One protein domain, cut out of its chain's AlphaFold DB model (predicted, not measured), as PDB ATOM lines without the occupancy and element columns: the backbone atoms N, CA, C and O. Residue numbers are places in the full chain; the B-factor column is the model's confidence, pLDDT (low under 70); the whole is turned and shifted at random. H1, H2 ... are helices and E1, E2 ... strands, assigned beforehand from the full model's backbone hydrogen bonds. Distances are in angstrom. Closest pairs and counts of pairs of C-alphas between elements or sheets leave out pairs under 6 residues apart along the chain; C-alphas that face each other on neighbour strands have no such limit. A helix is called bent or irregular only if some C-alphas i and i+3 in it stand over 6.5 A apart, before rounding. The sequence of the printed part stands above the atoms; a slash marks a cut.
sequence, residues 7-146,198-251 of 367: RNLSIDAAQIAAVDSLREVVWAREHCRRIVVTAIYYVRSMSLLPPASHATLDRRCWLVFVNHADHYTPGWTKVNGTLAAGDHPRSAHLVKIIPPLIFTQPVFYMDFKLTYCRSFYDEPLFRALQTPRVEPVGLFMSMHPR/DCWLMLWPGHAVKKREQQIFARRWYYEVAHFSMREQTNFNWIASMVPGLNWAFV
ATOM      1  N   ARG A   7       1.874 -31.980 -52.372       56.31
ATOM      2  CA  ARG A   7       0.884 -31.619 -53.383       56.31
ATOM      3  C   ARG A   7      -0.033 -30.489 -52.916       56.31
ATOM      4  O   ARG A   7      -0.206 -29.527 -53.660       56.31
ATOM      5  N   ASN A   8      -0.555 -30.538 -51.693       57.69
ATOM      6  CA  ASN A   8      -1.421 -29.473 -51.172       57.69
ATOM      7  C   ASN A   8      -0.628 -28.184 -50.926       57.69
ATOM      8  O   ASN A   8      -1.087 -27.101 -51.283       57.69
ATOM      9  N   LEU A   9       0.618 -28.303 -50.451       64.88
ATOM     10  CA  LEU A   9       1.532 -27.160 -50.336       64.88
ATOM     11  C   LEU A   9       1.810 -26.494 -51.695       64.88
ATOM     12  O   LEU A   9       1.960 -25.273 -51.753       64.88
ATOM     13  N   SER A  10       1.855 -27.272 -52.783       66.88
ATOM     14  CA  SER A  10       2.061 -26.742 -54.137       66.88
ATOM     15  C   SER A  10       0.848 -25.974 -54.679       66.88
ATOM     16  O   SER A  10       1.026 -24.938 -55.319       66.88
ATOM     17  N   ILE A  11      -0.376 -26.425 -54.375       71.06
ATOM     18  CA  ILE A  11      -1.621 -25.757 -54.795       71.06
ATOM     19  C   ILE A  11      -1.783 -24.432 -54.050       71.06
ATOM     20  O   ILE A  11      -1.990 -23.395 -54.682       71.06
ATOM     21  N   ASP A  12      -1.603 -24.448 -52.729       83.62
ATOM     22  CA  ASP A  12      -1.665 -23.240 -51.906       83.62
ATOM     23  C   ASP A  12      -0.611 -22.220 -52.372       83.62
ATOM     24  O   ASP A  12      -0.895 -21.031 -52.521       83.62
ATOM     25  N   ALA A  13       0.612 -22.681 -52.668       84.62
ATOM     26  CA  ALA A  13       1.676 -21.826 -53.190       84.62
ATOM     27  C   ALA A  13       1.316 -21.199 -54.545       84.62
ATOM     28  O   ALA A  13       1.586 -20.014 -54.742       84.62
ATOM     29  N   ALA A  14       0.681 -21.952 -55.447       87.06
ATOM     30  CA  ALA A  14       0.232 -21.437 -56.738       87.06
ATOM     31  C   ALA A  14      -0.865 -20.371 -56.583       87.06
ATOM     32  O   ALA A  14      -0.800 -19.331 -57.233       87.06
ATOM     33  N   GLN A  15      -1.837 -20.578 -55.686       88.88
ATOM     34  CA  GLN A  15      -2.890 -19.594 -55.401       88.88
ATOM     35  C   GLN A  15      -2.323 -18.309 -54.788       88.88
ATOM     36  O   GLN A  15      -2.699 -17.205 -55.188       88.88
ATOM     37  N   ILE A  16      -1.382 -18.444 -53.848       90.19
ATOM     38  CA  ILE A  16      -0.694 -17.300 -53.245       90.19
ATOM     39  C   ILE A  16       0.108 -16.541 -54.308       90.19
ATOM     40  O   ILE A  16       0.001 -15.319 -54.380       90.19
ATOM     41  N   ALA A  17       0.865 -17.245 -55.153       90.94
ATOM     42  CA  ALA A  17       1.650 -16.639 -56.228       90.94
ATOM     43  C   ALA A  17       0.769 -15.938 -57.273       90.94
ATOM     44  O   ALA A  17       1.108 -14.848 -57.729       90.94
ATOM     45  N   ALA A  18      -0.388 -16.515 -57.613       91.44
ATOM     46  CA  ALA A  18      -1.341 -15.899 -58.528       91.44
ATOM     47  C   ALA A  18      -1.812 -14.537 -58.000       91.44
ATOM     48  O   ALA A  18      -1.767 -13.551 -58.732       91.44
ATOM     49  N   VAL A  19      -2.174 -14.453 -56.715       93.12
ATOM     50  CA  VAL A  19      -2.527 -13.169 -56.088       93.12
ATOM     51  C   VAL A  19      -1.331 -12.228 -55.997       93.12
ATOM     52  O   VAL A  19      -1.477 -11.036 -56.263       93.12
ATOM     53  N   ASP A  20      -0.148 -12.749 -55.669       92.75
ATOM     54  CA  ASP A  20       1.081 -11.959 -55.586       92.75
ATOM     55  C   ASP A  20       1.460 -11.304 -56.925       92.75
ATOM     56  O   ASP A  20       2.092 -10.252 -56.953       92.75
ATOM     57  N   SER A  21       1.050 -11.900 -58.041       95.00
ATOM     58  CA  SER A  21       1.321 -11.384 -59.386       95.00
ATOM     59  C   SER A  21       0.300 -10.359 -59.894       95.00
ATOM     60  O   SER A  21       0.494  -9.781 -60.963       95.00
ATOM     61  N   LEU A  22      -0.793 -10.111 -59.159       95.69
ATOM     62  CA  LEU A  22      -1.828  -9.175 -59.598       95.69
ATOM     63  C   LEU A  22      -1.277  -7.748 -59.651       95.69
ATOM     64  O   LEU A  22      -0.640  -7.278 -58.709       95.69
ATOM     65  N   ARG A  23      -1.571  -7.031 -60.740       96.69
ATOM     66  CA  ARG A  23      -1.025  -5.692 -61.015       96.69
ATOM     67  C   ARG A  23      -1.229  -4.722 -59.852       96.69
ATOM     68  O   ARG A  23      -0.311  -4.002 -59.477       96.69
ATOM     69  N   GLU A  24      -2.424  -4.706 -59.276       96.44
ATOM     70  CA  GLU A  24      -2.788  -3.834 -58.159       96.44
ATOM     71  C   GLU A  24      -2.020  -4.195 -56.875       96.44
ATOM     72  O   GLU A  24      -1.634  -3.307 -56.115       96.44
ATOM     73  N   VAL A  25      -1.746  -5.487 -56.660       96.25
ATOM     74  CA  VAL A  25      -0.962  -6.002 -55.523       96.25
ATOM     75  C   VAL A  25       0.514  -5.644 -55.680       96.25
ATOM     76  O   VAL A  25       1.113  -5.112 -54.743       96.25
ATOM     77  N   VAL A  26       1.088  -5.874 -56.865       96.75
ATOM     78  CA  VAL A  26       2.471  -5.498 -57.196       96.75
ATOM     79  C   VAL A  26       2.663  -3.997 -57.010       96.75
ATOM     80  O   VAL A  26       3.547  -3.575 -56.266       96.75
ATOM     81  N   TRP A  27       1.771  -3.186 -57.587       96.44
ATOM     82  CA  TRP A  27       1.857  -1.734 -57.470       96.44
ATOM     83  C   TRP A  27       1.823  -1.280 -56.007       96.44
ATOM     84  O   TRP A  27       2.675  -0.494 -55.586       96.44
ATOM     85  N   ALA A  28       0.879  -1.797 -55.210       95.12
ATOM     86  CA  ALA A  28       0.762  -1.434 -53.802       95.12
ATOM     87  C   ALA A  28       2.010  -1.832 -53.001       95.12
ATOM     88  O   ALA A  28       2.489  -1.055 -52.176       95.12
ATOM     89  N   ARG A  29       2.586  -3.005 -53.271       93.69
ATOM     90  CA  ARG A  29       3.833  -3.463 -52.642       93.69
ATOM     91  C   ARG A  29       5.045  -2.607 -53.012       93.69
ATOM     92  O   ARG A  29       5.980  -2.521 -52.225       93.69
ATOM     93  N   GLU A  30       5.072  -1.992 -54.179       94.00
ATOM     94  CA  GLU A  30       6.204  -1.156 -54.588       94.00
ATOM     95  C   GLU A  30       6.079   0.287 -54.079       94.00
ATOM     96  O   GLU A  30       7.082   0.916 -53.746       94.00
ATOM     97  N   HIS A  31       4.852   0.806 -53.973       94.31
ATOM     98  CA  HIS A  31       4.622   2.245 -53.805       94.31
ATOM     99  C   HIS A  31       3.978   2.630 -52.470       94.31
ATOM    100  O   HIS A  31       4.123   3.768 -52.014       94.31
ATOM    101  N   CYS A  32       3.266   1.718 -51.810       90.62
ATOM    102  CA  CYS A  32       2.586   2.031 -50.560       90.62
ATOM    103  C   CYS A  32       3.513   1.849 -49.360       90.62
ATOM    104  O   CYS A  32       4.221   0.854 -49.226       90.62
ATOM    105  N   ARG A  33       3.449   2.792 -48.414       87.38
ATOM    106  CA  ARG A  33       4.074   2.630 -47.088       87.38
ATOM    107  C   ARG A  33       3.249   1.736 -46.164       87.38
ATOM    108  O   ARG A  33       3.795   1.138 -45.243       87.38
ATOM    109  N   ARG A  34       1.931   1.708 -46.370       86.44
ATOM    110  CA  ARG A  34       0.926   0.949 -45.612       86.44
ATOM    111  C   ARG A  34      -0.221   0.615 -46.555       86.44
ATOM    112  O   ARG A  34      -0.520   1.422 -47.432       86.44
ATOM    113  N   ILE A  35      -0.854  -0.534 -46.358       90.44
ATOM    114  CA  ILE A  35      -1.915  -1.031 -47.239       90.44
ATOM    115  C   ILE A  35      -3.153  -1.322 -46.398       90.44
ATOM    116  O   ILE A  35      -3.046  -1.845 -45.289       90.44
ATOM    117  N   VAL A  36      -4.327  -0.987 -46.922       89.00
ATOM    118  CA  VAL A  36      -5.613  -1.360 -46.330       89.00
ATOM    119  C   VAL A  36      -6.294  -2.350 -47.258       89.00
ATOM    120  O   VAL A  36      -6.395  -2.106 -48.456       89.00
ATOM    121  N   VAL A  37      -6.745  -3.471 -46.707       92.12
ATOM    122  CA  VAL A  37      -7.356  -4.576 -47.439       92.12
ATOM    123  C   VAL A  37      -8.743  -4.862 -46.878       92.12
ATOM    124  O   VAL A  37      -8.946  -4.916 -45.668       92.12
ATOM    125  N   THR A  38      -9.696  -5.113 -47.766       92.00
ATOM    126  CA  THR A  38     -10.978  -5.738 -47.431       92.00
ATOM    127  C   THR A  38     -11.394  -6.719 -48.530       92.00
ATOM    128  O   THR A  38     -10.699  -6.868 -49.538       92.00
ATOM    129  N   ALA A  39     -12.501  -7.429 -48.327       92.44
ATOM    130  CA  ALA A  39     -12.944  -8.511 -49.195       92.44
ATOM    131  C   ALA A  39     -14.472  -8.522 -49.344       92.44
ATOM    132  O   ALA A  39     -15.193  -8.520 -48.348       92.44
ATOM    133  N   ILE A  40     -14.970  -8.595 -50.579       91.19
ATOM    134  CA  ILE A  40     -16.392  -8.757 -50.900       91.19
ATOM    135  C   ILE A  40     -16.545 -10.019 -51.738       91.19
ATOM    136  O   ILE A  40     -16.086 -10.086 -52.872       91.19
ATOM    137  N   TYR A  41     -17.188 -11.015 -51.140       89.19
ATOM    138  CA  TYR A  41     -17.355 -12.345 -51.712       89.19
ATOM    139  C   TYR A  41     -18.812 -12.770 -51.593       89.19
ATOM    140  O   TYR A  41     -19.192 -13.564 -50.728       89.19
ATOM    141  N   TYR A  42     -19.641 -12.175 -52.444       85.56
ATOM    142  CA  TYR A  42     -21.080 -12.394 -52.469       85.56
ATOM    143  C   TYR A  42     -21.532 -12.764 -53.876       85.56
ATOM    144  O   TYR A  42     -20.995 -12.279 -54.865       85.56
ATOM    145  N   VAL A  43     -22.539 -13.636 -53.958       83.81
ATOM    146  CA  VAL A  43     -23.158 -14.009 -55.241       83.81
ATOM    147  C   VAL A  43     -23.922 -12.825 -55.833       83.81
ATOM    148  O   VAL A  43     -23.911 -12.606 -57.035       83.81
ATOM    149  N   ARG A  44     -24.585 -12.044 -54.974       86.75
ATOM    150  CA  ARG A  44     -25.265 -10.809 -55.367       86.75
ATOM    151  C   ARG A  44     -24.283  -9.644 -55.385       86.75
ATOM    152  O   ARG A  44     -23.403  -9.584 -54.524       86.75
ATOM    153  N   SER A  45     -24.495  -8.696 -56.291       88.06
ATOM    154  CA  SER A  45     -23.730  -7.455 -56.333       88.06
ATOM    155  C   SER A  45     -23.860  -6.719 -54.997       88.06
ATOM    156  O   SER A  45     -24.959  -6.548 -54.463       88.06
ATOM    157  N   MET A  46     -22.727  -6.307 -54.439       88.44
ATOM    158  CA  MET A  46     -22.659  -5.563 -53.183       88.44
ATOM    159  C   MET A  46     -21.991  -4.213 -53.417       88.44
ATOM    160  O   MET A  46     -21.162  -4.067 -54.317       88.44
ATOM    161  N   SER A  47     -22.324  -3.249 -52.562       86.56
ATOM    162  CA  SER A  47     -21.717  -1.922 -52.568       86.56
ATOM    163  C   SER A  47     -20.859  -1.707 -51.329       86.56
ATOM    164  O   SER A  47     -21.250  -2.069 -50.218       86.56
ATOM    165  N   LEU A  48     -19.709  -1.071 -51.530       82.44
ATOM    166  CA  LEU A  48     -18.791  -0.638 -50.491       82.44
ATOM    167  C   LEU A  48     -18.687   0.875 -50.515       82.44
ATOM    168  O   LEU A  48     -18.406   1.464 -51.555       82.44
ATOM    169  N   LEU A  49     -18.894   1.508 -49.367       76.69
ATOM    170  CA  LEU A  49     -18.704   2.946 -49.262       76.69
ATOM    171  C   LEU A  49     -17.221   3.308 -49.450       76.69
ATOM    172  O   LEU A  49     -16.344   2.512 -49.086       76.69
ATOM    173  N   PRO A  50     -16.925   4.497 -50.002       75.62
ATOM    174  CA  PRO A  50     -15.551   4.962 -50.095       75.62
ATOM    175  C   PRO A  50     -14.958   5.154 -48.690       75.62
ATOM    176  O   PRO A  50     -15.692   5.484 -47.753       75.62
ATOM    177  N   PRO A  51     -13.636   4.984 -48.519       71.56
ATOM    178  CA  PRO A  51     -12.963   5.328 -47.273       71.56
ATOM    179  C   PRO A  51     -13.249   6.784 -46.877       71.56
ATOM    180  O   PRO A  51     -13.193   7.678 -47.720       71.56
ATOM    181  N   ALA A  52     -13.533   7.025 -45.592       61.94
ATOM    182  CA  ALA A  52     -13.955   8.335 -45.079       61.94
ATOM    183  C   ALA A  52     -12.942   9.463 -45.351       61.94
ATOM    184  O   ALA A  52     -13.327  10.621 -45.493       61.94
ATOM    185  N   SER A  53     -11.653   9.135 -45.465       60.47
ATOM    186  CA  SER A  53     -10.639  10.064 -45.950       60.47
ATOM    187  C   SER A  53      -9.479   9.317 -46.599       60.47
ATOM    188  O   SER A  53      -8.832   8.476 -45.977       60.47
ATOM    189  N   HIS A  54      -9.181   9.674 -47.847       59.03
ATOM    190  CA  HIS A  54      -7.923   9.313 -48.503       59.03
ATOM    191  C   HIS A  54      -6.789  10.289 -48.167       59.03
ATOM    192  O   HIS A  54      -5.682  10.117 -48.663       59.03
ATOM    193  N   ALA A  55      -7.027  11.322 -47.347       52.59
ATOM    194  CA  ALA A  55      -6.063  12.407 -47.146       52.59
ATOM    195  C   ALA A  55      -4.713  11.937 -46.573       52.59
ATOM    196  O   ALA A  55      -3.727  12.661 -46.661       52.59
ATOM    197  N   THR A  56      -4.646  10.727 -46.010       62.75
ATOM    198  CA  THR A  56      -3.417  10.144 -45.456       62.75
ATOM    199  C   THR A  56      -2.781   9.049 -46.319       62.75
ATOM    200  O   THR A  56      -1.622   8.716 -46.081       62.75
ATOM    201  N   LEU A  57      -3.495   8.476 -47.299       71.00
ATOM    202  CA  LEU A  57      -3.028   7.349 -48.123       71.00
ATOM    203  C   LEU A  57      -3.598   7.422 -49.550       71.00
ATOM    204  O   LEU A  57      -4.810   7.566 -49.720       71.00
ATOM    205  N   ASP A  58      -2.743   7.218 -50.561       84.31
ATOM    206  CA  ASP A  58      -3.140   7.087 -51.976       84.31
ATOM    207  C   ASP A  58      -4.258   6.037 -52.124       84.31
ATOM    208  O   ASP A  58      -4.197   4.969 -51.512       84.31
ATOM    209  N   ARG A  59      -5.275   6.324 -52.950       85.81
ATOM    210  CA  ARG A  59      -6.403   5.422 -53.260       85.81
ATOM    211  C   ARG A  59      -5.952   4.027 -53.701       85.81
ATOM    212  O   ARG A  59      -6.633   3.043 -53.428       85.81
ATOM    213  N   ARG A  60      -4.788   3.926 -54.338       91.19
ATOM    214  CA  ARG A  60      -4.185   2.662 -54.779       91.19
ATOM    215  C   ARG A  60      -3.627   1.802 -53.641       91.19
ATOM    216  O   ARG A  60      -3.381   0.621 -53.846       91.19
ATOM    217  N   CYS A  61      -3.502   2.352 -52.433       90.38
ATOM    218  CA  CYS A  61      -3.173   1.604 -51.215       90.38
ATOM    219  C   CYS A  61      -4.409   1.023 -50.504       90.38
ATOM    220  O   CYS A  61      -4.264   0.346 -49.487       90.38
ATOM    221  N   TRP A  62      -5.614   1.289 -51.025       91.31
ATOM    222  CA  TRP A  62      -6.887   0.766 -50.532       91.31
ATOM    223  C   TRP A  62      -7.373  -0.334 -51.465       91.31
ATOM    224  O   TRP A  62      -7.947  -0.055 -52.516       91.31
ATOM    225  N   LEU A  63      -7.132  -1.585 -51.097       94.38
ATOM    226  CA  LEU A  63      -7.439  -2.746 -51.920       94.38
ATOM    227  C   LEU A  63      -8.739  -3.406 -51.460       94.38
ATOM    228  O   LEU A  63      -8.930  -3.685 -50.275       94.38
ATOM    229  N   VAL A  64      -9.619  -3.709 -52.411       94.19
ATOM    230  CA  VAL A  64     -10.798  -4.549 -52.182       94.19
ATOM    231  C   VAL A  64     -10.722  -5.783 -53.066       94.19
ATOM    232  O   VAL A  64     -10.755  -5.689 -54.292       94.19
ATOM    233  N   PHE A  65     -10.623  -6.951 -52.441       95.31
ATOM    234  CA  PHE A  65     -10.685  -8.222 -53.149       95.31
ATOM    235  C   PHE A  65     -12.138  -8.557 -53.467       95.31
ATOM    236  O   PHE A  65     -12.982  -8.523 -52.572       95.31
ATOM    237  N   VAL A  66     -12.429  -8.876 -54.725       94.62
ATOM    238  CA  VAL A  66     -13.789  -9.161 -55.201       94.62
ATOM    239  C   VAL A  66     -13.834 -10.456 -56.010       94.62
ATOM    240  O   VAL A  66     -12.881 -10.766 -56.724       94.62
ATOM    241  N   ASN A  67     -14.945 -11.196 -55.931       92.69
ATOM    242  CA  ASN A  67     -15.218 -12.338 -56.817       92.69
ATOM    243  C   ASN A  67     -15.814 -11.930 -58.170       92.69
ATOM    244  O   ASN A  67     -15.671 -12.671 -59.139       92.69
ATOM    245  N   HIS A  68     -16.463 -10.764 -58.251       87.62
ATOM    246  CA  HIS A  68     -17.073 -10.259 -59.479       87.62
ATOM    247  C   HIS A  68     -16.813  -8.760 -59.671       87.62
ATOM    248  O   HIS A  68     -16.698  -7.986 -58.718       87.62
ATOM    249  N   ALA A  69     -16.709  -8.342 -60.936       87.81
ATOM    250  CA  ALA A  69     -16.430  -6.952 -61.299       87.81
ATOM    251  C   ALA A  69     -17.618  -6.004 -61.049       87.81
ATOM    252  O   ALA A  69     -17.414  -4.792 -60.941       87.81
ATOM    253  N   ASP A  70     -18.830  -6.552 -60.937       90.19
ATOM    254  CA  ASP A  70     -20.103  -5.847 -60.747       90.19
ATOM    255  C   ASP A  70     -20.264  -5.220 -59.351       90.19
ATOM    256  O   ASP A  70     -21.100  -4.341 -59.153       90.19
ATOM    257  N   HIS A  71     -19.446  -5.627 -58.378       91.75
ATOM    258  CA  HIS A  71     -19.431  -5.031 -57.048       91.75
ATOM    259  C   HIS A  71     -19.091  -3.539 -57.133       91.75
ATOM    260  O   HIS A  71     -18.104  -3.148 -57.755       91.75
ATOM    261  N   TYR A  72     -19.886  -2.672 -56.509       90.81
ATOM    262  CA  TYR A  72     -19.684  -1.227 -56.579       90.81
ATOM    263  C   TYR A  72     -18.806  -0.753 -55.417       90.81
ATOM    264  O   TYR A  72     -19.245  -0.711 -54.273       90.81
ATOM    265  N   THR A  73     -17.548  -0.404 -55.692       90.44
ATOM    266  CA  THR A  73     -16.548  -0.094 -54.651       90.44
ATOM    267  C   THR A  73     -15.844   1.249 -54.899       90.44
ATOM    268  O   THR A  73     -14.628   1.281 -55.105       90.44
ATOM    269  N   PRO A  74     -16.579   2.373 -54.954       87.19
ATOM    270  CA  PRO A  74     -15.995   3.694 -55.182       87.19
ATOM    271  C   PRO A  74     -14.874   3.996 -54.180       87.19
ATOM    272  O   PRO A  74     -14.997   3.709 -52.995       87.19
ATOM    273  N   GLY A  75     -13.773   4.582 -54.654       84.38
ATOM    274  CA  GLY A  75     -12.616   4.925 -53.816       84.38
ATOM    275  C   GLY A  75     -11.690   3.752 -53.473       84.38
ATOM    276  O   GLY A  75     -10.582   3.991 -53.003       84.38
ATOM    277  N   TRP A  76     -12.085   2.510 -53.761       90.88
ATOM    278  CA  TRP A  76     -11.247   1.328 -53.575       90.88
ATOM    279  C   TRP A  76     -10.650   0.853 -54.898       90.88
ATOM    280  O   TRP A  76     -11.297   0.880 -55.947       90.88
ATOM    281  N   THR A  77      -9.427   0.347 -54.833       94.12
ATOM    282  CA  THR A  77      -8.772  -0.347 -55.938       94.12
ATOM    283  C   THR A  77      -9.212  -1.806 -55.930       94.12
ATOM    284  O   THR A  77      -8.907  -2.556 -55.001       94.12
ATOM    285  N   LYS A  78      -9.983  -2.204 -56.947       94.69
ATOM    286  CA  LYS A  78     -10.492  -3.573 -57.081       94.69
ATOM    287  C   LYS A  78      -9.367  -4.543 -57.419       94.69
ATOM    288  O   LYS A  78      -8.602  -4.301 -58.346       94.69
ATOM    289  N   VAL A  79      -9.343  -5.671 -56.722       95.56
ATOM    290  CA  VAL A  79      -8.428  -6.788 -56.956       95.56
ATOM    291  C   VAL A  79      -9.262  -8.037 -57.226       95.56
ATOM    292  O   VAL A  79      -9.991  -8.507 -56.353       95.56
ATOM    293  N   ASN A  80      -9.180  -8.586 -58.437       91.25
ATOM    294  CA  ASN A  80      -9.853  -9.845 -58.761       91.25
ATOM    295  C   ASN A  80      -8.978 -11.022 -58.310       91.25
ATOM    296  O   ASN A  80      -8.156 -11.523 -59.072       91.25
ATOM    297  N   GLY A  81      -9.112 -11.411 -57.042       84.44
ATOM    298  CA  GLY A  81      -8.227 -12.380 -56.391       84.44
ATOM    299  C   GLY A  81      -8.983 -13.494 -55.684       84.44
ATOM    300  O   GLY A  81      -8.780 -13.693 -54.489       84.44
ATOM    301  N   THR A  82      -9.865 -14.200 -56.401       89.06
ATOM    302  CA  THR A  82     -10.603 -15.345 -55.842       89.06
ATOM    303  C   THR A  82      -9.644 -16.492 -55.522       89.06
ATOM    304  O   THR A  82      -9.117 -17.138 -56.423       89.06
ATOM    305  N   LEU A  83      -9.433 -16.747 -54.228       87.69
ATOM    306  CA  LEU A  83      -8.475 -17.744 -53.739       87.69
ATOM    307  C   LEU A  83      -9.047 -19.165 -53.684       87.69
ATOM    308  O   LEU A  83      -8.308 -20.115 -53.882       87.69
ATOM    309  N   ALA A  84     -10.347 -19.330 -53.441       84.62
ATOM    310  CA  ALA A  84     -11.018 -20.627 -53.403       84.62
ATOM    311  C   ALA A  84     -12.204 -20.633 -54.378       84.62
ATOM    312  O   ALA A  84     -13.270 -20.077 -54.096       84.62
ATOM    313  N   ALA A  85     -12.005 -21.250 -55.544       80.31
ATOM    314  CA  ALA A  85     -13.031 -21.349 -56.579       80.31
ATOM    315  C   ALA A  85     -14.265 -22.110 -56.061       80.31
ATOM    316  O   ALA A  85     -14.139 -23.143 -55.408       80.31
ATOM    317  N   GLY A  86     -15.461 -21.583 -56.331       78.81
ATOM    318  CA  GLY A  86     -16.726 -22.165 -55.863       78.81
ATOM    319  C   GLY A  86     -17.016 -21.985 -54.366       78.81
ATOM    320  O   GLY A  86     -18.110 -22.322 -53.921       78.81
ATOM    321  N   ASP A  87     -16.088 -21.411 -53.592       81.12
ATOM    322  CA  ASP A  87     -16.254 -21.156 -52.159       81.12
ATOM    323  C   ASP A  87     -15.903 -19.693 -51.828       81.12
ATOM    324  O   ASP A  87     -14.836 -19.348 -51.306       81.12
ATOM    325  N   HIS A  88     -16.829 -18.794 -52.180       84.75
ATOM    326  CA  HIS A  88     -16.693 -17.356 -51.936       84.75
ATOM    327  C   HIS A  88     -16.444 -17.028 -50.450       84.75
ATOM    328  O   HIS A  88     -15.520 -16.264 -50.161       84.75
ATOM    329  N   PRO A  89     -17.171 -17.620 -49.479       81.75
ATOM    330  CA  PRO A  89     -16.879 -17.391 -48.068       81.75
ATOM    331  C   PRO A  89     -15.455 -17.797 -47.676       81.75
ATOM    332  O   PRO A  89     -14.789 -17.026 -46.986       81.75
ATOM    333  N   ARG A  90     -14.947 -18.948 -48.144       84.31
ATOM    334  CA  ARG A  90     -13.550 -19.347 -47.897       84.31
ATOM    335  C   ARG A  90     -12.572 -18.330 -48.457       84.31
ATOM    336  O   ARG A  90     -11.645 -17.940 -47.756       84.31
ATOM    337  N   SER A  91     -12.815 -17.840 -49.671       88.69
ATOM    338  CA  SER A  91     -11.983 -16.798 -50.279       88.69
ATOM    339  C   SER A  91     -11.902 -15.539 -49.405       88.69
ATOM    340  O   SER A  91     -10.804 -15.032 -49.183       88.69
ATOM    341  N   ALA A  92     -13.015 -15.084 -48.816       87.69
ATOM    342  CA  ALA A  92     -13.002 -13.958 -47.874       87.69
ATOM    343  C   ALA A  92     -12.121 -14.224 -46.639       87.69
ATOM    344  O   ALA A  92     -11.386 -13.342 -46.189       87.69
ATOM    345  N   HIS A  93     -12.153 -15.449 -46.105       87.44
ATOM    346  CA  HIS A  93     -11.296 -15.860 -44.992       87.44
ATOM    347  C   HIS A  93      -9.831 -16.070 -45.388       87.44
ATOM    348  O   HIS A  93      -8.961 -15.901 -44.549       87.44
ATOM    349  N   LEU A  94      -9.515 -16.395 -46.637       89.94
ATOM    350  CA  LEU A  94      -8.123 -16.499 -47.078       89.94
ATOM    351  C   LEU A  94      -7.505 -15.115 -47.336       89.94
ATOM    352  O   LEU A  94      -6.329 -14.907 -47.038       89.94
ATOM    353  N   VAL A  95      -8.293 -14.131 -47.791       91.56
ATOM    354  CA  VAL A  95      -7.819 -12.751 -48.029       91.56
ATOM    355  C   VAL A  95      -7.350 -12.048 -46.747       91.56
ATOM    356  O   VAL A  95      -6.433 -11.232 -46.811       91.56
ATOM    357  N   LYS A  96      -7.901 -12.370 -45.569       88.19
ATOM    358  CA  LYS A  96      -7.376 -11.835 -44.290       88.19
ATOM    359  C   LYS A  96      -6.034 -12.457 -43.877       88.19
ATOM    360  O   LYS A  96      -5.283 -11.829 -43.136       88.19
ATOM    361  N   ILE A  97      -5.731 -13.666 -44.363       90.38
ATOM    362  CA  ILE A  97      -4.566 -14.480 -43.967       90.38
ATOM    363  C   ILE A  97      -3.384 -14.295 -44.921       90.38
ATOM    364  O   ILE A  97      -2.235 -14.324 -44.492       90.38
ATOM    365  N   ILE A  98      -3.649 -14.084 -46.211       91.56
ATOM    366  CA  ILE A  98      -2.617 -13.906 -47.236       91.56
ATOM    367  C   ILE A  98      -1.696 -12.671 -47.082       91.56
ATOM    368  O   ILE A  98      -0.575 -12.748 -47.584       91.56
ATOM    369  N   PRO A  99      -2.051 -11.554 -46.401       91.25
ATOM    370  CA  PRO A  99      -1.229 -10.344 -46.413       91.25
ATOM    371  C   PRO A  99       0.262 -10.504 -46.059       91.25
ATOM    372  O   PRO A  99       1.082 -10.033 -46.844       91.25
ATOM    373  N   PRO A 100       0.678 -11.188 -44.972       88.50
ATOM    374  CA  PRO A 100       2.102 -11.369 -44.652       88.50
ATOM    375  C   PRO A 100       2.853 -12.246 -45.672       88.50
ATOM    376  O   PRO A 100       4.087 -12.323 -45.639       88.50
ATOM    377  N   LEU A 101       2.131 -12.933 -46.564       90.56
ATOM    378  CA  LEU A 101       2.701 -13.777 -47.615       90.56
ATOM    379  C   LEU A 101       3.023 -12.984 -48.889       90.56
ATOM    380  O   LEU A 101       3.949 -13.375 -49.591       90.56
ATOM    381  N   ILE A 102       2.306 -11.885 -49.152       91.56
ATOM    382  CA  ILE A 102       2.407 -11.102 -50.402       91.56
ATOM    383  C   ILE A 102       2.889  -9.658 -50.190       91.56
ATOM    384  O   ILE A 102       3.414  -9.029 -51.105       91.56
ATOM    385  N   PHE A 103       2.782  -9.126 -48.971       90.94
ATOM    386  CA  PHE A 103       3.221  -7.772 -48.640       90.94
ATOM    387  C   PHE A 103       4.410  -7.764 -47.676       90.94
ATOM    388  O   PHE A 103       4.613  -8.653 -46.845       90.94
ATOM    389  N   THR A 104       5.244  -6.734 -47.806       86.50
ATOM    390  CA  THR A 104       6.327  -6.417 -46.859       86.50
ATOM    391  C   THR A 104       5.928  -5.269 -45.931       86.50
ATOM    392  O   THR A 104       6.475  -5.149 -44.839       86.50
ATOM    393  N   GLN A 105       4.968  -4.452 -46.361       87.94
ATOM    394  CA  GLN A 105       4.385  -3.329 -45.646       87.94
ATOM    395  C   GLN A 105       3.513  -3.781 -44.475       87.94
ATOM    396  O   GLN A 105       2.980  -4.889 -44.486       87.94
ATOM    397  N   PRO A 106       3.251  -2.880 -43.515       86.50
ATOM    398  CA  PRO A 106       2.095  -3.002 -42.648       86.50
ATOM    399  C   PRO A 106       0.795  -3.089 -43.462       86.50
ATOM    400  O   PRO A 106       0.530  -2.219 -44.302       86.50
ATOM    401  N   VAL A 107      -0.020  -4.105 -43.179       88.88
ATOM    402  CA  VAL A 107      -1.328  -4.308 -43.811       88.88
ATOM    403  C   VAL A 107      -2.426  -4.310 -42.764       88.88
ATOM    404  O   VAL A 107      -2.381  -5.081 -41.808       88.88
ATOM    405  N   PHE A 108      -3.441  -3.484 -42.989       85.62
ATOM    406  CA  PHE A 108      -4.660  -3.446 -42.198       85.62
ATOM    407  C   PHE A 108      -5.766  -4.183 -42.945       85.62
ATOM    408  O   PHE A 108      -6.228  -3.710 -43.979       85.62
ATOM    409  N   TYR A 109      -6.201  -5.330 -42.434       87.62
ATOM    410  CA  TYR A 109      -7.411  -5.989 -42.908       87.62
ATOM    411  C   TYR A 109      -8.624  -5.460 -42.142       87.62
ATOM    412  O   TYR A 109      -8.624  -5.446 -40.911       87.62
ATOM    413  N   MET A 110      -9.665  -5.066 -42.869       82.81
ATOM    414  CA  MET A 110     -10.928  -4.585 -42.313       82.81
ATOM    415  C   MET A 110     -12.077  -5.441 -42.830       82.81
ATOM    416  O   MET A 110     -12.233  -5.608 -44.041       82.81
ATOM    417  N   ASP A 111     -12.905  -5.968 -41.928       81.50
ATOM    418  CA  ASP A 111     -14.079  -6.735 -42.337       81.50
ATOM    419  C   ASP A 111     -15.079  -5.848 -43.093       81.50
ATOM    420  O   ASP A 111     -15.362  -4.715 -42.689       81.50
ATOM    421  N   PHE A 112     -15.651  -6.369 -44.181       77.12
ATOM    422  CA  PHE A 112     -16.563  -5.597 -45.028       77.12
ATOM    423  C   PHE A 112     -17.836  -5.137 -44.271       77.12
ATOM    424  O   PHE A 112     -18.517  -4.185 -44.669       77.12
ATOM    425  N   LYS A 113     -18.191  -5.791 -43.155       71.31
ATOM    426  CA  LYS A 113     -19.302  -5.351 -42.303       71.31
ATOM    427  C   LYS A 113     -18.983  -4.032 -41.609       71.31
ATOM    428  O   LYS A 113     -19.889  -3.228 -41.436       71.31
ATOM    429  N   LEU A 114     -17.725  -3.762 -41.257       63.59
ATOM    430  CA  LEU A 114     -17.330  -2.483 -40.655       63.59
ATOM    431  C   LEU A 114     -17.395  -1.326 -41.647       63.59
ATOM    432  O   LEU A 114     -17.861  -0.239 -41.309       63.59
ATOM    433  N   THR A 115     -16.963  -1.569 -42.885       59.38
ATOM    434  CA  THR A 115     -17.123  -0.615 -43.992       59.38
ATOM    435  C   THR A 115     -18.595  -0.341 -44.300       59.38
ATOM    436  O   THR A 115     -18.940   0.763 -44.709       59.38
ATOM    437  N   TYR A 116     -19.476  -1.322 -44.073       57.62
ATOM    438  CA  TYR A 116     -20.918  -1.175 -44.262       57.62
ATOM    439  C   TYR A 116     -21.605  -0.455 -43.084       57.62
ATOM    440  O   TYR A 116     -22.447   0.415 -43.291       57.62
ATOM    441  N   CYS A 117     -21.220  -0.759 -41.840       52.25
ATOM    442  CA  CYS A 117     -21.843  -0.253 -40.608       52.25
ATOM    443  C   CYS A 117     -21.490   1.201 -40.241       52.25
ATOM    444  O   CYS A 117     -21.734   1.607 -39.109       52.25
ATOM    445  N   ARG A 118     -20.924   2.002 -41.155       51.31
ATOM    446  CA  ARG A 118     -20.494   3.396 -40.899       51.31
ATOM    447  C   ARG A 118     -19.427   3.561 -39.803       51.31
ATOM    448  O   ARG A 118     -19.055   4.687 -39.497       51.31
ATOM    449  N   SER A 119     -18.836   2.479 -39.292       47.94
ATOM    450  CA  SER A 119     -17.718   2.539 -38.332       47.94
ATOM    451  C   SER A 119     -16.444   3.157 -38.929       47.94
ATOM    452  O   SER A 119     -15.493   3.438 -38.210       47.94
ATOM    453  N   PHE A 120     -16.426   3.393 -40.245       47.53
ATOM    454  CA  PHE A 120     -15.401   4.163 -40.951       47.53
ATOM    455  C   PHE A 120     -15.427   5.668 -40.660       47.53
ATOM    456  O   PHE A 120     -14.417   6.332 -40.883       47.53
ATOM    457  N   TYR A 121     -16.559   6.205 -40.195       44.69
ATOM    458  CA  TYR A 121     -16.682   7.613 -39.807       44.69
ATOM    459  C   TYR A 121     -16.260   7.854 -38.354       44.69
ATOM    460  O   TYR A 121     -16.008   8.996 -37.976       44.69
ATOM    461  N   ASP A 122     -16.141   6.789 -37.555       48.38
ATOM    462  CA  ASP A 122     -15.622   6.881 -36.199       48.38
ATOM    463  C   ASP A 122     -14.095   7.022 -36.244       48.38
ATOM    464  O   ASP A 122     -13.320   6.062 -36.319       48.38
ATOM    465  N   GLU A 123     -13.677   8.281 -36.138       45.81
ATOM    466  CA  GLU A 123     -12.307   8.742 -35.935       45.81
ATOM    467  C   GLU A 123     -11.471   7.870 -34.971       45.81
ATOM    468  O   GLU A 123     -10.294   7.671 -35.257       45.81
ATOM    469  N   PRO A 124     -12.001   7.291 -33.871       46.09
ATOM    470  CA  PRO A 124     -11.219   6.453 -32.959       46.09
ATOM    471  C   PRO A 124     -10.595   5.200 -33.589       46.09
ATOM    472  O   PRO A 124      -9.481   4.830 -33.206       46.09
ATOM    473  N   LEU A 125     -11.268   4.551 -34.553       50.50
ATOM    474  CA  LEU A 125     -10.714   3.379 -35.243       50.50
ATOM    475  C   LEU A 125      -9.527   3.816 -36.107       50.50
ATOM    476  O   LEU A 125      -8.450   3.237 -36.016       50.50
ATOM    477  N   PHE A 126      -9.694   4.905 -36.861       52.88
ATOM    478  CA  PHE A 126      -8.661   5.495 -37.711       52.88
ATOM    479  C   PHE A 126      -7.496   6.088 -36.908       52.88
ATOM    480  O   PHE A 126      -6.336   5.885 -37.261       52.88
ATOM    481  N   ARG A 127      -7.777   6.747 -35.777       53.41
ATOM    482  CA  ARG A 127      -6.771   7.232 -34.824       53.41
ATOM    483  C   ARG A 127      -5.950   6.069 -34.274       53.41
ATOM    484  O   ARG A 127      -4.738   6.209 -34.166       53.41
ATOM    485  N   ALA A 128      -6.547   4.901 -34.015       48.62
ATOM    486  CA  ALA A 128      -5.795   3.701 -33.636       48.62
ATOM    487  C   ALA A 128      -4.871   3.197 -34.767       48.62
ATOM    488  O   ALA A 128      -3.740   2.818 -34.479       48.62
ATOM    489  N   LEU A 129      -5.288   3.283 -36.041       50.72
ATOM    490  CA  LEU A 129      -4.416   3.011 -37.207       50.72
ATOM    491  C   LEU A 129      -3.275   4.041 -37.347       50.72
ATOM    492  O   LEU A 129      -2.236   3.763 -37.949       50.72
ATOM    493  N   GLN A 130      -3.484   5.252 -36.825       50.03
ATOM    494  CA  GLN A 130      -2.540   6.369 -36.879       50.03
ATOM    495  C   GLN A 130      -1.626   6.456 -35.650       50.03
ATOM    496  O   GLN A 130      -0.603   7.134 -35.726       50.03
ATOM    497  N   THR A 131      -1.956   5.793 -34.534       45.72
ATOM    498  CA  THR A 131      -1.204   5.933 -33.281       45.72
ATOM    499  C   THR A 131       0.127   5.176 -33.393       45.72
ATOM    500  O   THR A 131       0.121   3.953 -33.512       45.72
ATOM    501  N   PRO A 132       1.285   5.852 -33.311       40.44
ATOM    502  CA  PRO A 132       2.596   5.225 -33.484       40.44
ATOM    503  C   PRO A 132       3.100   4.487 -32.228       40.44
ATOM    504  O   PRO A 132       4.231   4.021 -32.210       40.44
ATOM    505  N   ARG A 133       2.289   4.389 -31.164       44.66
ATOM    506  CA  ARG A 133       2.671   3.803 -29.865       44.66
ATOM    507  C   ARG A 133       2.123   2.394 -29.651       44.66
ATOM    508  O   ARG A 133       1.592   2.085 -28.589       44.66
ATOM    509  N   VAL A 134       2.259   1.536 -30.652       45.34
ATOM    510  CA  VAL A 134       2.346   0.103 -30.372       45.34
ATOM    511  C   VAL A 134       3.811  -0.234 -30.593       45.34
ATOM    512  O   VAL A 134       4.291  -0.259 -31.723       45.34
ATOM    513  N   GLU A 135       4.539  -0.386 -29.489       45.62
ATOM    514  CA  GLU A 135       5.808  -1.117 -29.437       45.62
ATOM    515  C   GLU A 135       5.707  -2.451 -30.225       45.62
ATOM    516  O   GLU A 135       4.604  -2.868 -30.573       45.62
ATOM    517  N   PRO A 136       6.812  -3.130 -30.583       46.78
ATOM    518  CA  PRO A 136       6.885  -4.047 -31.728       46.78
ATOM    519  C   PRO A 136       6.244  -5.420 -31.449       46.78
ATOM    520  O   PRO A 136       6.921  -6.449 -31.413       46.78
ATOM    521  N   VAL A 137       4.930  -5.460 -31.229       50.50
ATOM    522  CA  VAL A 137       4.220  -6.654 -30.765       50.50
ATOM    523  C   VAL A 137       3.396  -7.270 -31.898       50.50
ATOM    524  O   VAL A 137       2.288  -6.826 -32.161       50.50
ATOM    525  N   GLY A 138       3.956  -8.301 -32.545       64.94
ATOM    526  CA  GLY A 138       3.261  -9.346 -33.325       64.94
ATOM    527  C   GLY A 138       2.066  -8.954 -34.213       64.94
ATOM    528  O   GLY A 138       1.974  -7.849 -34.725       64.94
ATOM    529  N   LEU A 139       1.158  -9.905 -34.468       71.50
ATOM    530  CA  LEU A 139      -0.121  -9.634 -35.147       71.50
ATOM    531  C   LEU A 139      -1.083  -8.983 -34.150       71.50
ATOM    532  O   LEU A 139      -1.292  -9.509 -33.054       71.50
ATOM    533  N   PHE A 140      -1.703  -7.879 -34.561       72.75
ATOM    534  CA  PHE A 140      -2.804  -7.257 -33.831       72.75
ATOM    535  C   PHE A 140      -4.130  -7.703 -34.435       72.75
ATOM    536  O   PHE A 140      -4.299  -7.697 -35.656       72.75
ATOM    537  N   MET A 141      -5.101  -8.016 -33.584       72.38
ATOM    538  CA  MET A 141      -6.447  -8.376 -34.012       72.38
ATOM    539  C   MET A 141      -7.483  -7.877 -33.006       72.38
ATOM    540  O   MET A 141      -7.353  -8.117 -31.806       72.38
ATOM    541  N   SER A 142      -8.520  -7.194 -33.492       66.88
ATOM    542  CA  SER A 142      -9.680  -6.818 -32.683       66.88
ATOM    543  C   SER A 142     -10.760  -7.886 -32.791       66.88
ATOM    544  O   SER A 142     -11.092  -8.307 -33.903       66.88
ATOM    545  N   MET A 143     -11.376  -8.242 -31.669       63.25
ATOM    546  CA  MET A 143     -12.461  -9.220 -31.632       63.25
ATOM    547  C   MET A 143     -13.837  -8.547 -31.576       63.25
ATOM    548  O   MET A 143     -13.982  -7.472 -30.989       63.25
ATOM    549  N   HIS A 144     -14.855  -9.186 -32.155       58.84
ATOM    550  CA  HIS A 144     -16.247  -8.761 -32.034       58.84
ATOM    551  C   HIS A 144     -16.638  -8.629 -30.539       58.84
ATOM    552  O   HIS A 144     -16.344  -9.526 -29.748       58.84
ATOM    553  N   PRO A 145     -17.362  -7.569 -30.120       47.97
ATOM    554  CA  PRO A 145     -17.733  -7.335 -28.712       47.97
ATOM    555  C   PRO A 145     -18.667  -8.401 -28.116       47.97
ATOM    556  O   PRO A 145     -18.853  -8.474 -26.903       47.97
ATOM    557  N   ARG A 146     -19.231  -9.268 -28.963       51.28
ATOM    558  CA  ARG A 146     -19.764 -10.558 -28.516       51.28
ATOM    559  C   ARG A 146     -18.565 -11.465 -28.304       51.28
ATOM    560  O   ARG A 146     -18.252 -12.263 -29.176       51.28
ATOM    561  N   ASP A 198     -13.061 -13.422 -33.239       67.25
ATOM    562  CA  ASP A 198     -13.875 -13.036 -34.397       67.25
ATOM    563  C   ASP A 198     -13.402 -11.672 -34.901       67.25
ATOM    564  O   ASP A 198     -13.668 -10.646 -34.271       67.25
ATOM    565  N   CYS A 199     -12.628 -11.662 -35.985       72.75
ATOM    566  CA  CYS A 199     -11.878 -10.487 -36.400       72.75
ATOM    567  C   CYS A 199     -12.746  -9.429 -37.099       72.75
ATOM    568  O   CYS A 199     -13.338  -9.667 -38.151       72.75
ATOM    569  N   TRP A 200     -12.731  -8.218 -36.541       75.25
ATOM    570  CA  TRP A 200     -13.258  -6.996 -37.162       75.25
ATOM    571  C   TRP A 200     -12.163  -6.190 -37.879       75.25
ATOM    572  O   TRP A 200     -12.346  -5.741 -39.011       75.25
ATOM    573  N   LEU A 201     -11.007  -6.063 -37.234       76.94
ATOM    574  CA  LEU A 201      -9.799  -5.405 -37.717       76.94
ATOM    575  C   LEU A 201      -8.597  -6.299 -37.401       76.94
ATOM    576  O   LEU A 201      -8.509  -6.868 -36.310       76.94
ATOM    577  N   MET A 202      -7.648  -6.376 -38.327       80.25
ATOM    578  CA  MET A 202      -6.374  -7.066 -38.139       80.25
ATOM    579  C   MET A 202      -5.243  -6.232 -38.727       80.25
ATOM    580  O   MET A 202      -5.391  -5.654 -39.800       80.25
ATOM    581  N   LEU A 203      -4.115  -6.164 -38.027       81.69
ATOM    582  CA  LEU A 203      -2.911  -5.484 -38.484       81.69
ATOM    583  C   LEU A 203      -1.751  -6.475 -38.519       81.69
ATOM    584  O   LEU A 203      -1.243  -6.897 -37.481       81.69
ATOM    585  N   TRP A 204      -1.311  -6.778 -39.735       84.88
ATOM    586  CA  TRP A 204      -0.054  -7.455 -40.020       84.88
ATOM    587  C   TRP A 204       1.058  -6.418 -40.065       84.88
ATOM    588  O   TRP A 204       1.092  -5.629 -41.013       84.88
ATOM    589  N   PRO A 205       1.961  -6.342 -39.079       78.25
ATOM    590  CA  PRO A 205       2.992  -5.329 -39.136       78.25
ATOM    591  C   PRO A 205       4.108  -5.746 -40.098       78.25
ATOM    592  O   PRO A 205       4.579  -6.884 -40.077       78.25
ATOM    593  N   GLY A 206       4.612  -4.789 -40.876       74.00
ATOM    594  CA  GLY A 206       5.721  -4.978 -41.821       74.00
ATOM    595  C   GLY A 206       7.103  -5.152 -41.173       74.00
ATOM    596  O   GLY A 206       8.107  -4.717 -41.729       74.00
ATOM    597  N   HIS A 207       7.189  -5.721 -39.967       69.12
ATOM    598  CA  HIS A 207       8.450  -5.863 -39.239       69.12
ATOM    599  C   HIS A 207       9.282  -7.037 -39.770       69.12
ATOM    600  O   HIS A 207       8.916  -8.201 -39.597       69.12
ATOM    601  N   ALA A 208      10.455  -6.734 -40.334       62.84
ATOM    602  CA  ALA A 208      11.364  -7.723 -40.919       62.84
ATOM    603  C   ALA A 208      11.763  -8.855 -39.948       62.84
ATOM    604  O   ALA A 208      11.770 -10.019 -40.339       62.84
ATOM    605  N   VAL A 209      12.016  -8.537 -38.670       61.47
ATOM    606  CA  VAL A 209      12.490  -9.504 -37.655       61.47
ATOM    607  C   VAL A 209      11.462 -10.603 -37.364       61.47
ATOM    608  O   VAL A 209      11.824 -11.760 -37.164       61.47
ATOM    609  N   LYS A 210      10.169 -10.266 -37.378       73.06
ATOM    610  CA  LYS A 210       9.071 -11.196 -37.062       73.06
ATOM    611  C   LYS A 210       8.373 -11.749 -38.301       73.06
ATOM    612  O   LYS A 210       7.487 -12.594 -38.188       73.06
ATOM    613  N   LYS A 211       8.808 -11.333 -39.492       78.88
ATOM    614  CA  LYS A 211       8.190 -11.708 -40.763       78.88
ATOM    615  C   LYS A 211       8.173 -13.218 -40.986       78.88
ATOM    616  O   LYS A 211       7.159 -13.753 -41.417       78.88
ATOM    617  N   ARG A 212       9.255 -13.922 -40.636       83.25
ATOM    618  CA  ARG A 212       9.323 -15.385 -40.772       83.25
ATOM    619  C   ARG A 212       8.241 -16.089 -39.950       83.25
ATOM    620  O   ARG A 212       7.565 -16.971 -40.463       83.25
ATOM    621  N   GLU A 213       8.062 -15.696 -38.693       81.88
ATOM    622  CA  GLU A 213       7.049 -16.279 -37.805       81.88
ATOM    623  C   GLU A 213       5.632 -15.958 -38.290       81.88
ATOM    624  O   GLU A 213       4.793 -16.855 -38.350       81.88
ATOM    625  N   GLN A 214       5.387 -14.715 -38.724       84.06
ATOM    626  CA  GLN A 214       4.111 -14.322 -39.329       84.06
ATOM    627  C   GLN A 214       3.800 -15.142 -40.585       84.06
ATOM    628  O   GLN A 214       2.672 -15.593 -40.753       84.06
ATOM    629  N   GLN A 215       4.792 -15.383 -41.444       86.69
ATOM    630  CA  GLN A 215       4.625 -16.199 -42.645       86.69
ATOM    631  C   GLN A 215       4.374 -17.672 -42.319       86.69
ATOM    632  O   GLN A 215       3.534 -18.294 -42.963       86.69
ATOM    633  N   ILE A 216       5.060 -18.238 -41.319       85.50
ATOM    634  CA  ILE A 216       4.798 -19.610 -40.853       85.50
ATOM    635  C   ILE A 216       3.367 -19.719 -40.328       85.50
ATOM    636  O   ILE A 216       2.641 -20.635 -40.717       85.50
ATOM    637  N   PHE A 217       2.954 -18.782 -39.474       86.69
ATOM    638  CA  PHE A 217       1.598 -18.734 -38.944       86.69
ATOM    639  C   PHE A 217       0.565 -18.601 -40.068       86.69
ATOM    640  O   PHE A 217      -0.339 -19.424 -40.163       86.69
ATOM    641  N   ALA A 218       0.735 -17.624 -40.959       88.75
ATOM    642  CA  ALA A 218      -0.190 -17.376 -42.054       88.75
ATOM    643  C   ALA A 218      -0.270 -18.552 -43.029       88.75
ATOM    644  O   ALA A 218      -1.365 -18.905 -43.435       88.75
ATOM    645  N   ARG A 219       0.842 -19.224 -43.359       88.88
ATOM    646  CA  ARG A 219       0.809 -20.436 -44.197       88.88
ATOM    647  C   ARG A 219       0.052 -21.576 -43.527       88.88
ATOM    648  O   ARG A 219      -0.763 -22.220 -44.175       88.88
ATOM    649  N   ARG A 220       0.284 -21.809 -42.231       85.62
ATOM    650  CA  ARG A 220      -0.465 -22.823 -41.472       85.62
ATOM    651  C   ARG A 220      -1.948 -22.482 -41.416       85.62
ATOM    652  O   ARG A 220      -2.785 -23.351 -41.614       85.62
ATOM    653  N   TRP A 221      -2.269 -21.217 -41.171       88.06
ATOM    654  CA  TRP A 221      -3.649 -20.773 -41.095       88.06
ATOM    655  C   TRP A 221      -4.360 -20.831 -42.438       88.06
ATOM    656  O   TRP A 221      -5.491 -21.304 -42.509       88.06
ATOM    657  N   TYR A 222      -3.662 -20.447 -43.503       89.81
ATOM    658  CA  TYR A 222      -4.130 -20.581 -44.870       89.81
ATOM    659  C   TYR A 222      -4.460 -22.038 -45.169       89.81
ATOM    660  O   TYR A 222      -5.589 -22.320 -45.539       89.81
ATOM    661  N   TYR A 223      -3.521 -22.957 -44.923       86.06
ATOM    662  CA  TYR A 223      -3.717 -24.390 -45.135       86.06
ATOM    663  C   TYR A 223      -4.947 -24.911 -44.376       86.06
ATOM    664  O   TYR A 223      -5.806 -25.591 -44.936       86.06
ATOM    665  N   GLU A 224      -5.098 -24.528 -43.107       83.50
ATOM    666  CA  GLU A 224      -6.243 -24.958 -42.305       83.50
ATOM    667  C   GLU A 224      -7.589 -24.452 -42.839       83.50
ATOM    668  O   GLU A 224      -8.589 -25.176 -42.803       83.50
ATOM    669  N   VAL A 225      -7.620 -23.225 -43.360       85.69
ATOM    670  CA  VAL A 225      -8.818 -22.641 -43.973       85.69
ATOM    671  C   VAL A 225      -9.088 -23.206 -45.365       85.69
ATOM    672  O   VAL A 225     -10.241 -23.470 -45.709       85.69
ATOM    673  N   ALA A 226      -8.036 -23.404 -46.156       84.62
ATOM    674  CA  ALA A 226      -8.094 -23.890 -47.525       84.62
ATOM    675  C   ALA A 226      -8.564 -25.343 -47.599       84.62
ATOM    676  O   ALA A 226      -9.313 -25.669 -48.517       84.62
ATOM    677  N   HIS A 227      -8.203 -26.177 -46.618       78.94
ATOM    678  CA  HIS A 227      -8.455 -27.621 -46.669       78.94
ATOM    679  C   HIS A 227      -9.520 -28.109 -45.686       78.94
ATOM    680  O   HIS A 227     -10.224 -29.051 -46.021       78.94
ATOM    681  N   PHE A 228      -9.712 -27.470 -44.521       75.94
ATOM    682  CA  PHE A 228     -10.567 -28.055 -43.473       75.94
ATOM    683  C   PHE A 228     -11.749 -27.201 -43.033       75.94
ATOM    684  O   PHE A 228     -12.882 -27.679 -43.015       75.94
ATOM    685  N   SER A 229     -11.526 -25.943 -42.648       73.31
ATOM    686  CA  SER A 229     -12.612 -25.118 -42.113       73.31
ATOM    687  C   SER A 229     -12.446 -23.649 -42.424       73.31
ATOM    688  O   SER A 229     -11.467 -23.015 -42.046       73.31
ATOM    689  N   MET A 230     -13.500 -23.066 -42.987       71.06
ATOM    690  CA  MET A 230     -13.591 -21.627 -43.228       71.06
ATOM    691  C   MET A 230     -13.628 -20.783 -41.949       71.06
ATOM    692  O   MET A 230     -13.618 -19.559 -42.032       71.06
ATOM    693  N   ARG A 231     -13.743 -21.395 -40.765       72.88
ATOM    694  CA  ARG A 231     -13.985 -20.665 -39.522       72.88
ATOM    695  C   ARG A 231     -12.705 -20.389 -38.757       72.88
ATOM    696  O   ARG A 231     -12.147 -21.249 -38.084       72.88
ATOM    697  N   GLU A 232     -12.310 -19.124 -38.841       71.81
ATOM    698  CA  GLU A 232     -11.225 -18.492 -38.087       71.81
ATOM    699  C   GLU A 232     -11.279 -18.801 -36.582       71.81
ATOM    700  O   GLU A 232     -10.256 -19.140 -35.992       71.81
ATOM    701  N   GLN A 233     -12.472 -18.768 -35.978       71.94
ATOM    702  CA  GLN A 233     -12.677 -19.025 -34.548       71.94
ATOM    703  C   GLN A 233     -12.150 -20.402 -34.114       71.94
ATOM    704  O   GLN A 233     -11.711 -20.575 -32.978       71.94
ATOM    705  N   THR A 234     -12.221 -21.391 -35.007       71.56
ATOM    706  CA  THR A 234     -11.907 -22.788 -34.704       71.56
ATOM    707  C   THR A 234     -10.410 -23.067 -34.753       71.56
ATOM    708  O   THR A 234      -9.905 -23.858 -33.962       71.56
ATOM    709  N   ASN A 235      -9.692 -22.440 -35.684       76.56
ATOM    710  CA  ASN A 235      -8.310 -22.801 -35.982       76.56
ATOM    711  C   ASN A 235      -7.285 -21.800 -35.431       76.56
ATOM    712  O   ASN A 235      -6.168 -22.215 -35.126       76.56
ATOM    713  N   PHE A 236      -7.647 -20.529 -35.230       79.19
ATOM    714  CA  PHE A 236      -6.692 -19.472 -34.881       79.19
ATOM    715  C   PHE A 236      -5.846 -19.791 -33.642       79.19
ATOM    716  O   PHE A 236      -4.624 -19.852 -33.742       79.19
ATOM    717  N   ASN A 237      -6.477 -20.023 -32.483       75.81
ATOM    718  CA  ASN A 237      -5.766 -20.214 -31.209       75.81
ATOM    719  C   ASN A 237      -4.860 -21.454 -31.227       75.81
ATOM    720  O   ASN A 237      -3.758 -21.433 -30.683       75.81
ATOM    721  N   TRP A 238      -5.315 -22.518 -31.888       77.88
ATOM    722  CA  TRP A 238      -4.535 -23.738 -32.064       77.88
ATOM    723  C   TRP A 238      -3.333 -23.525 -32.993       77.88
ATOM    724  O   TRP A 238      -2.226 -23.949 -32.680       77.88
ATOM    725  N   ILE A 239      -3.498 -22.814 -34.111       80.56
ATOM    726  CA  ILE A 239      -2.368 -22.491 -34.993       80.56
ATOM    727  C   ILE A 239      -1.387 -21.544 -34.300       80.56
ATOM    728  O   ILE A 239      -0.173 -21.720 -34.414       80.56
ATOM    729  N   ALA A 240      -1.905 -20.564 -33.563       77.25
ATOM    730  CA  ALA A 240      -1.121 -19.587 -32.823       77.25
ATOM    731  C   ALA A 240      -0.203 -20.256 -31.792       77.25
ATOM    732  O   ALA A 240       0.971 -19.895 -31.701       77.25
ATOM    733  N   SER A 241      -0.681 -21.280 -31.077       74.44
ATOM    734  CA  SER A 241       0.146 -22.013 -30.109       74.44
ATOM    735  C   SER A 241       1.270 -22.828 -30.749       74.44
ATOM    736  O   SER A 241       2.220 -23.202 -30.066       74.44
ATOM    737  N   MET A 242       1.178 -23.130 -32.047       75.12
ATOM    738  CA  MET A 242       2.219 -23.850 -32.785       75.12
ATOM    739  C   MET A 242       3.358 -22.935 -33.264       75.12
ATOM    740  O   MET A 242       4.295 -23.421 -33.902       75.12
ATOM    741  N   VAL A 243       3.297 -21.626 -32.988       78.75
ATOM    742  CA  VAL A 243       4.315 -20.641 -33.391       78.75
ATOM    743  C   VAL A 243       4.816 -19.874 -32.153       78.75
ATOM    744  O   VAL A 243       4.383 -18.749 -31.911       78.75
ATOM    745  N   PRO A 244       5.748 -20.452 -31.362       65.75
ATOM    746  CA  PRO A 244       6.123 -19.933 -30.040       65.75
ATOM    747  C   PRO A 244       6.725 -18.522 -30.030       65.75
ATOM    748  O   PRO A 244       6.616 -17.815 -29.037       65.75
ATOM    749  N   GLY A 245       7.378 -18.107 -31.120       64.50
ATOM    750  CA  GLY A 245       8.017 -16.790 -31.208       64.50
ATOM    751  C   GLY A 245       7.050 -15.637 -31.492       64.50
ATOM    752  O   GLY A 245       7.419 -14.467 -31.340       64.50
ATOM    753  N   LEU A 246       5.811 -15.943 -31.879       65.62
ATOM    754  CA  LEU A 246       4.824 -14.937 -32.226       65.62
ATOM    755  C   LEU A 246       4.171 -14.422 -30.935       65.62
ATOM    756  O   LEU A 246       3.223 -15.004 -30.423       65.62
ATOM    757  N   ASN A 247       4.715 -13.337 -30.380       55.91
ATOM    758  CA  ASN A 247       4.109 -12.640 -29.244       55.91
ATOM    759  C   ASN A 247       2.823 -11.955 -29.721       55.91
ATOM    760  O   ASN A 247       2.872 -10.927 -30.395       55.91
ATOM    761  N   TRP A 248       1.677 -12.555 -29.418       58.00
ATOM    762  CA  TRP A 248       0.365 -12.070 -29.834       58.00
ATOM    763  C   TRP A 248      -0.098 -10.903 -28.964       58.00
ATOM    764  O   TRP A 248      -0.293 -11.064 -27.761       58.00
ATOM    765  N   ALA A 249      -0.347  -9.745 -29.575       49.25
ATOM    766  CA  ALA A 249      -1.108  -8.685 -28.931       49.25
ATOM    767  C   ALA A 249      -2.588  -8.843 -29.297       49.25
ATOM    768  O   ALA A 249      -3.068  -8.302 -30.295       49.25
ATOM    769  N   PHE A 250      -3.332  -9.573 -28.463       51.34
ATOM    770  CA  PHE A 250      -4.788  -9.472 -28.451       51.34
ATOM    771  C   PHE A 250      -5.149  -8.085 -27.940       51.34
ATOM    772  O   PHE A 250      -5.189  -7.845 -26.732       51.34
ATOM    773  N   VAL A 251      -5.406  -7.142 -28.840       40.78
ATOM    774  CA  VAL A 251      -5.954  -5.868 -28.395       40.78
ATOM    775  C   VAL A 251      -7.449  -6.039 -28.204       40.78
ATOM    776  O   VAL A 251      -8.278  -5.829 -29.087       40.78
TER     777      VAL A 251
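This is residues 7 to 146 and 198 to 251 of the 367 residues of the protein "Hypothetical protein" of Coccolithus braarudii (UniProt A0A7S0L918). Read these lines as a strongly twisted sheet of six strands through the middle of a compact, rounded body, with H3 packed along E1 on one face and short H5 on the opposite face. Beyond H3 and H4 the long H7 folds back into H8 as a helical hairpin, H1 crosses H7 steeply near Tyr 223, H2 packs beside the E3 end of the sheet, and H6 keeps clear of the other helices. You have 194 printed residues with eight named helices and six named strands, in the order H1 H2 E1 E2 E3 H3 H4 E4 H5 H6 E5 E6 H7 H8, a mixed class of helices and strands. The sheet is mixed, in the order E3 E2 E1 E4 E6 E5; the radius of gyration of the C-alphas is 15.7 A and the C-alphas span 41 by 38 by 37 A.

Start at the inner strands E1, residues 35 to 40, and E4, residues 107 to 110: they are parallel, with N 37 and O 108 at 2.8 A. E2, residues 62 to 66, is parallel to E1, with N 40 and O 65 at 2.8 A. The edge strand E3, residues 77 to 80, is parallel to E2, with N 77 and O 62 at 2.8 A. E6, residues 199 to 204, is antiparallel to E4, with N 109 and O 202 at 2.8 A. The other edge strand, E5, residues 140 to 143, is antiparallel to E6, with N 142 and O 201 at 2.8 A. H3, residues 88 to 95, is over E1 at a height over the sheet of 7.5 A and runs along the strands, at 6 degrees to E1 on the local plane; its closest pair with E1 is C-alphas 92 and 39, 5.6 A apart. H5, residues 112 to 116, is on the opposite face at a height of 6.2 A, over none of the strands. H4, residues 99 to 102, only grazes the sheet. E3, H3, H4 and E4 make a split strand-helix-strand unit, two strands running the same way with E2 and E1 between them, its crossover right-handed; E4, H5, H6, residues 123 to 130, and E5 make another, split by E6, its crossover left-handed. H2, residues 23 to 31, is on the sheet at a height of 9.1 A, over none of the strands, but only just: 2 of its C-alphas fall on each of E3, E2 and E1. Now go to the hub, H7, residues 208 to 227, which touches four helices. It touches H3 at a shallow tilt of 15 degrees, opposite ways, the closest C-alphas being those of Tyr 222 and Leu 94, 6.1 A apart. It touches H4 too, closest at C-alphas 215 and 100, 5.8 A. H8, residues 232 to 241, forms a helical hairpin with H7, at a steep tilt of 44 degrees, closest at C-alphas 239 and 221, 6.5 A. H1, residues 7 to 20, touches H7 with residues 9 to 12 alone, at a steep tilt of 62 degrees, opposite ways, closest at C-alphas 12 and 223, 7.2 A. H6 is not on the sheet and touches no helix. In H1, H2, H3, H5 and H6 every O i to N i+4 pair is within hydrogen-bond range; H7 has 14 of 16 and H8 4 of 6, and H4 is too short for such a pair.

Find C-alpha 35 at (-1.915, -1.031, -47.239); from there E1 runs 16.8 A to C-alpha 40. H1 begins at C-alpha 7, (0.884, -31.619, -53.383), and is 19.8 A long. H7 is 28.7 A long, with a kink of 25 degrees near residue 215; it is irregular, C-alphas 209 and 212 being 7.4 A apart. H8, 14.3 A long, is irregular too, with C-alphas 234 and 237 7.5 A apart, and ends at C-alpha 241, (0.146, -22.013, -30.109).

The C-alphas of Arg 7 and Glu 123 are the two farthest apart, 45.9 A. Residues 147 to 197 are not printed, and C-alphas 146 and 198 are 8.7 A apart across the cut. The link from E1 to E2, residues 41 to 61, is long. Near the end of the printed part, residues 249 to 250 pair parallel with 140 to 141 of E5. The mean pLDDT of the printed part is 77.4, and 51 residues are under 70, among them 114 to 138 and 244 to 251.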